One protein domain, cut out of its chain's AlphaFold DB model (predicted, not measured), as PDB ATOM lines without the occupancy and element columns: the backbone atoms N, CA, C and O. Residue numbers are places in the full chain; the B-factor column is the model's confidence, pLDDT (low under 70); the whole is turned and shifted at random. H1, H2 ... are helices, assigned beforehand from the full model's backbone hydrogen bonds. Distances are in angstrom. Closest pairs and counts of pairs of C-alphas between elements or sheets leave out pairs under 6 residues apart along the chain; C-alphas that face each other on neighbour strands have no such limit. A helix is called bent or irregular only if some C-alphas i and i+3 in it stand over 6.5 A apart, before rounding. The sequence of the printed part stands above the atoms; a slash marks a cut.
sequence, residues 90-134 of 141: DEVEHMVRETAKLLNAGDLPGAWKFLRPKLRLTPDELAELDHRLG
ATOM      1  N   ASP A  90      14.982  22.376  28.236       88.38
ATOM      2  CA  ASP A  90      15.887  22.845  27.182       88.38
ATOM      3  C   ASP A  90      17.164  23.459  27.784       88.38
ATOM      4  O   ASP A  90      18.275  23.162  27.342       88.38
ATOM      5  N   GLU A  91      17.032  24.259  28.849       90.19
ATOM      6  CA  GLU A  91      18.185  24.777  29.600       90.19
ATOM      7  C   GLU A  91      18.966  23.656  30.285       90.19
ATOM      8  O   GLU A  91      20.199  23.657  30.274       90.19
ATOM      9  N   VAL A  92      18.264  22.683  30.869       91.31
ATOM     10  CA  VAL A  92      18.906  21.547  31.538       91.31
ATOM     11  C   VAL A  92      19.661  20.683  30.530       91.31
ATOM     12  O   VAL A  92      20.814  20.329  30.779       91.31
ATOM     13  N   GLU A  93      19.064  20.379  29.378       93.75
ATOM     14  CA  GLU A  93      19.722  19.646  28.297       93.75
ATOM     15  C   GLU A  93      20.968  20.394  27.810       93.75
ATOM     16  O   GLU A  93      22.052  19.806  27.719       93.75
ATOM     17  N   HIS A  94      20.838  21.700  27.551       93.81
ATOM     18  CA  HIS A  94      21.955  22.544  27.140       93.81
ATOM     19  C   HIS A  94      23.093  22.499  28.167       93.81
ATOM     20  O   HIS A  94      24.238  22.221  27.809       93.81
ATOM     21  N   MET A  95      22.780  22.671  29.452       93.19
ATOM     22  CA  MET A  95      23.754  22.599  30.542       93.19
ATOM     23  C   MET A  95      24.470  21.241  30.591       93.19
ATOM     24  O   MET A  95      25.689  21.197  30.789       93.19
ATOM     25  N   VAL A  96      23.752  20.128  30.405       93.38
ATOM     26  CA  VAL A  96      24.357  18.785  30.388       93.38
ATOM     27  C   VAL A  96      25.321  18.640  29.208       93.38
ATOM     28  O   VAL A  96      26.447  18.167  29.392       93.38
ATOM     29  N   ARG A  97      24.931  19.101  28.013       93.06
ATOM     30  CA  ARG A  97      25.786  19.063  26.815       93.06
ATOM     31  C   ARG A  97      27.025  19.944  26.958       93.06
ATOM     32  O   ARG A  97      28.116  19.510  26.594       93.06
ATOM     33  N   GLU A  98      26.888  21.142  27.513       93.88
ATOM     34  CA  GLU A  98      28.029  22.030  27.752       93.88
ATOM     35  C   GLU A  98      28.960  21.479  28.836       93.88
ATOM     36  O   GLU A  98      30.178  21.501  28.668       93.88
ATOM     37  N   THR A  99      28.418  20.874  29.895       91.38
ATOM     38  CA  THR A  99      29.229  20.183  30.913       91.38
ATOM     39  C   THR A  99      30.035  19.043  30.295       91.38
ATOM     40  O   THR A  99      31.221  18.902  30.588       91.38
ATOM     41  N   ALA A 100      29.427  18.260  29.401       93.19
ATOM     42  CA  ALA A 100      30.135  17.208  28.685       93.19
ATOM     43  C   ALA A 100      31.298  17.775  27.862       93.19
ATOM     44  O   ALA A 100      32.435  17.331  28.021       93.19
ATOM     45  N   LYS A 101      31.034  18.795  27.036       92.62
ATOM     46  CA  LYS A 101      32.044  19.421  26.169       92.62
ATOM     47  C   LYS A 101      33.187  20.062  26.954       92.62
ATOM     48  O   LYS A 101      34.344  19.860  26.605       92.62
ATOM     49  N   LEU A 102      32.862  20.848  27.978       90.88
ATOM     50  CA  LEU A 102      33.822  21.714  28.661       90.88
ATOM     51  C   LEU A 102      34.554  21.006  29.800       90.88
ATOM     52  O   LEU A 102      35.726  21.287  30.037       90.88
ATOM     53  N   LEU A 103      33.868  20.115  30.519       85.88
ATOM     54  CA  LEU A 103      34.349  19.579  31.795       85.88
ATOM     55  C   LEU A 103      34.561  18.065  31.783       85.88
ATOM     56  O   LEU A 103      35.250  17.560  32.665       85.88
ATOM     57  N   ASN A 104      34.006  17.344  30.803       86.25
ATOM     58  CA  ASN A 104      34.080  15.883  30.748       86.25
ATOM     59  C   ASN A 104      34.662  15.348  29.429       86.25
ATOM     60  O   ASN A 104      34.324  14.248  29.008       86.25
ATOM     61  N   ALA A 105      35.516  16.123  28.747       90.75
ATOM     62  CA  ALA A 105      36.185  15.724  27.498       90.75
ATOM     63  C   ALA A 105      35.232  15.219  26.385       90.75
ATOM     64  O   ALA A 105      35.603  14.384  25.564       90.75
ATOM     65  N   GLY A 106      33.997  15.722  26.360       88.12
ATOM     66  CA  GLY A 106      32.947  15.311  25.426       88.12
ATOM     67  C   GLY A 106      32.120  14.094  25.861       88.12
ATOM     68  O   GLY A 106      31.172  13.748  25.160       88.12
ATOM     69  N   ASP A 107      32.414  13.461  27.002       91.38
ATOM     70  CA  ASP A 107      31.656  12.314  27.515       91.38
ATOM     71  C   ASP A 107      30.304  12.759  28.104       91.38
ATOM     72  O   ASP A 107      30.188  13.184  29.258       91.38
ATOM     73  N   LEU A 108      29.266  12.674  27.269       92.38
ATOM     74  CA  LEU A 108      27.890  13.012  27.621       92.38
ATOM     75  C   LEU A 108      27.270  12.041  28.647       92.38
ATOM     76  O   LEU A 108      26.721  12.538  29.635       92.38
ATOM     77  N   PRO A 109      27.378  10.700  28.502       93.12
ATOM     78  CA  PRO A 109      26.912   9.766  29.529       93.12
ATOM     79  C   PRO A 109      27.515  10.021  30.916       93.12
ATOM     80  O   PRO A 109      26.789  10.011  31.917       93.12
ATOM     81  N   GLY A 110      28.826  10.274  31.002       91.69
ATOM     82  CA  GLY A 110      29.493  10.567  32.274       91.69
ATOM     83  C   GLY A 110      29.048  11.894  32.888       91.69
ATOM     84  O   GLY A 110      28.752  11.946  34.087       91.69
ATOM     85  N   ALA A 111      28.907  12.943  32.072       92.44
ATOM     86  CA  ALA A 111      28.410  14.242  32.520       92.44
ATOM     87  C   ALA A 111      26.970  14.140  33.039       92.44
ATOM     88  O   ALA A 111      26.652  14.661  34.112       92.44
ATOM     89  N   TRP A 112      26.112  13.399  32.333       93.69
ATOM     90  CA  TRP A 112      24.750  13.143  32.782       93.69
ATOM     91  C   TRP A 112      24.719  12.353  34.089       93.69
ATOM     92  O   TRP A 112      24.068  12.780  35.040       93.69
ATOM     93  N   LYS A 113      25.499  11.272  34.217       91.38
ATOM     94  CA  LYS A 113      25.610  10.498  35.468       91.38
ATOM     95  C   LYS A 113      26.041  11.364  36.659       91.38
ATOM     96  O   LYS A 113      25.599  11.124  37.783       91.38
ATOM     97  N   PHE A 114      26.879  12.373  36.421       89.44
ATOM     98  CA  PHE A 114      27.332  13.317  37.443       89.44
ATOM     99  C   PHE A 114      26.285  14.380  37.816       89.44
ATOM    100  O   PHE A 114      26.216  14.779  38.985       89.44
ATOM    101  N   LEU A 115      25.503  14.867  36.849       90.44
ATOM    102  CA  LEU A 115      24.513  15.936  37.044       90.44
ATOM    103  C   LEU A 115      23.150  15.415  37.499       90.44
ATOM    104  O   LEU A 115      22.533  16.019  38.375       90.44
ATOM    105  N   ARG A 116      22.712  14.270  36.971       89.00
ATOM    106  CA  ARG A 116      21.415  13.636  37.236       89.00
ATOM    107  C   ARG A 116      21.004  13.618  38.716       89.00
ATOM    108  O   ARG A 116      19.908  14.081  39.003       89.00
ATOM    109  N   PRO A 117      21.837  13.172  39.681       87.88
ATOM    110  CA  PRO A 117      21.434  13.152  41.093       87.88
ATOM    111  C   PRO A 117      21.371  14.541  41.754       87.88
ATOM    112  O   PRO A 117      20.840  14.666  42.856       87.88
ATOM    113  N   LYS A 118      21.938  15.580  41.129       87.75
ATOM    114  CA  LYS A 118      21.940  16.962  41.642       87.75
ATOM    115  C   LYS A 118      20.753  17.770  41.132       87.75
ATOM    116  O   LYS A 118      20.377  18.765  41.747       87.75
ATOM    117  N   LEU A 119      20.177  17.344  40.014       83.56
ATOM    118  CA  LEU A 119      19.008  17.959  39.419       83.56
ATOM    119  C   LEU A 119      17.760  17.435  40.133       83.56
ATOM    120  O   LEU A 119      17.533  16.232  40.223       83.56
ATOM    121  N   ARG A 120      16.946  18.345  40.675       80.88
ATOM    122  CA  ARG A 120      15.689  18.010  41.368       80.88
ATOM    123  C   ARG A 120      14.545  17.789  40.374       80.88
ATOM    124  O   ARG A 120      13.486  18.392  40.506       80.88
ATOM    125  N   LEU A 121      14.807  16.960  39.373       84.06
ATOM    126  CA  LEU A 121      13.866  16.632  38.311       84.06
ATOM    127  C   LEU A 121      12.920  15.525  38.762       84.06
ATOM    128  O   LEU A 121      13.255  14.703  39.624       84.06
ATOM    129  N   THR A 122      11.732  15.496  38.180       83.69
ATOM    130  CA  THR A 122      10.784  14.400  38.403       83.69
ATOM    131  C   THR A 122      11.217  13.159  37.616       83.69
ATOM    132  O   THR A 122      11.999  13.269  36.671       83.69
ATOM    133  N   PRO A 123      10.728  11.955  37.968       83.50
ATOM    134  CA  PRO A 123      11.018  10.749  37.192       83.50
ATOM    135  C   PRO A 123      10.670  10.884  35.704       83.50
ATOM    136  O   PRO A 123      11.432  10.416  34.863       83.50
ATOM    137  N   ASP A 124       9.567  11.568  35.391       80.81
ATOM    138  CA  ASP A 124       9.119  11.795  34.014       80.81
ATOM    139  C   ASP A 124      10.082  12.727  33.256       80.81
ATOM    140  O   ASP A 124      10.460  12.441  32.125       80.81
ATOM    141  N   GLU A 125      10.559  13.802  33.888       85.50
ATOM    142  CA  GLU A 125      11.562  14.693  33.289       85.50
ATOM    143  C   GLU A 125      12.933  14.044  33.133       85.50
ATOM    144  O   GLU A 125      13.655  14.339  32.186       85.50
ATOM    145  N   LEU A 126      13.310  13.180  34.077       88.94
ATOM    146  CA  LEU A 126      14.531  12.395  33.966       88.94
ATOM    147  C   LEU A 126      14.464  11.470  32.753       88.94
ATOM    148  O   LEU A 126      15.441  11.403  32.017       88.94
ATOM    149  N   ALA A 127      13.327  10.804  32.536       86.69
ATOM    150  CA  ALA A 127      13.115   9.951  31.372       86.69
ATOM    151  C   ALA A 127      13.121  10.757  30.061       86.69
ATOM    152  O   ALA A 127      13.748  10.351  29.090       86.69
ATOM    153  N   GLU A 128      12.486  11.930  30.044       86.88
ATOM    154  CA  GLU A 128      12.510  12.826  28.883       86.88
ATOM    155  C   GLU A 128      13.928  13.345  28.579       86.88
ATOM    156  O   GLU A 128      14.338  13.411  27.421       86.88
ATOM    157  N   LEU A 129      14.721  13.684  29.600       90.75
ATOM    158  CA  LEU A 129      16.120  14.082  29.411       90.75
ATOM    159  C   LEU A 129      17.006  12.911  28.980       90.75
ATOM    160  O   LEU A 129      17.871  13.111  28.130       90.75
ATOM    161  N   ASP A 130      16.783  11.704  29.510       91.56
ATOM    162  CA  ASP A 130      17.431  10.476  29.028       91.56
ATOM    163  C   ASP A 130      17.181  10.315  27.507       91.56
ATOM    164  O   ASP A 130      18.136  10.106  26.747       91.56
ATOM    165  N   HIS A 131      15.947  10.563  27.050       89.50
ATOM    166  CA  HIS A 131      15.564  10.513  25.637       89.50
ATOM    167  C   HIS A 131      16.252  11.579  24.782       89.50
ATOM    168  O   HIS A 131      16.934  11.259  23.803       89.50
ATOM    169  N   ARG A 132      16.141  12.855  25.169       90.94
ATOM    170  CA  ARG A 132      16.732  13.993  24.436       90.94
ATOM    171  C   ARG A 132      18.250  13.903  24.322       90.94
ATOM    172  O   ARG A 132      18.839  14.255  23.297       90.94
ATOM    173  N   LEU A 133      18.905  13.412  25.372       90.75
ATOM    174  CA  LEU A 133      20.353  13.212  25.394       90.75
ATOM    175  C   LEU A 133      20.792  11.973  24.596       90.75
ATOM    176  O   LEU A 133      21.994  11.793  24.393       90.75
ATOM    177  N   GLY A 134      19.853  11.150  24.116       90.88
ATOM    178  CA  GLY A 134      20.136   9.903  23.402       90.88
ATOM    179  C   GLY A 134      20.721   8.820  24.309       90.88
ATOM    180  O   GLY A 134      21.493   7.982  23.845       90.88
TER     181      GLY A 134
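Overview. This is residues 90 to 134 of the 141 residues of an uncharacterized protein of Actinobacteria bacterium (UniProt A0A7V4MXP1). Two helices, H2 and H3, run in opposite ways side by side with a gap between them, and the longest helix, H1, crosses over the pair at a steep slant, reaching from H3 to the first residues of H2. The three helix centres make a triangle, and the packing is loose around H3: H1 packs on H2, while H3 comes near both others without clearly touching either. The printed part has 45 residues with three named helices, in the order H1, H2, H3, and no named strand; its class is all helix. The whole is compact, with a radius of gyration of the C-alphas of 9.7 A, and elongated, with spans of 28 by 18 by 16 A.

Along the chain. The printed part opens with H1, residues 90 to 103, which begins at C-alpha 90 at (15.887, 22.845, 27.182) and measures 19.3 A from first to last C-alpha. H2 is residues 108 to 118, 15.7 A long, with C-alpha 108 at (27.890, 13.012, 27.621). H2 is irregular, but only just: C-alphas 114 and 117 are 6.9 A apart, and its line is a rough one. H3 is residues 123 to 132, 14.3 A long, and ends with C-alpha 132 at (16.732, 13.993, 24.436).

Arrangement. H1 touches H2 with its residues 96 to 101 alone, and the closest C-alphas of the two, those of Ala 100 and Leu 108, are 4.9 A apart. H1 and H2 run opposite ways at a steep tilt of 60 degrees. H1 and H3 are close but not clearly touching, with the C-alphas of Glu 93 and Leu 129 the closest at 6.7 A. These two run the same way at a steep tilt of 61 degrees. H2 and H3 are also close but not clearly touching; their closest C-alphas, those of Arg 116 and Leu 126, are 7.7 A apart. They run opposite ways at a shallow tilt of 19 degrees, with their centres 12.4 A apart. In H1 and H3 every O i to N i+4 pair is within hydrogen-bond range, and in H2 5 of 7 are.

Size, cuts and confidence. The two C-alphas farthest apart are those of Ala 105 and Asp 124, at 28.1 A, and the first and last printed C-alphas, of Asp 90 and Gly 134, are 14.1 A apart. The links from H1 to H2 and from H2 to H3 are both tight, with 4 residues each. The printed part has no cut. The mean pLDDT of the printed part is 89.5, and no printed residue is under 70.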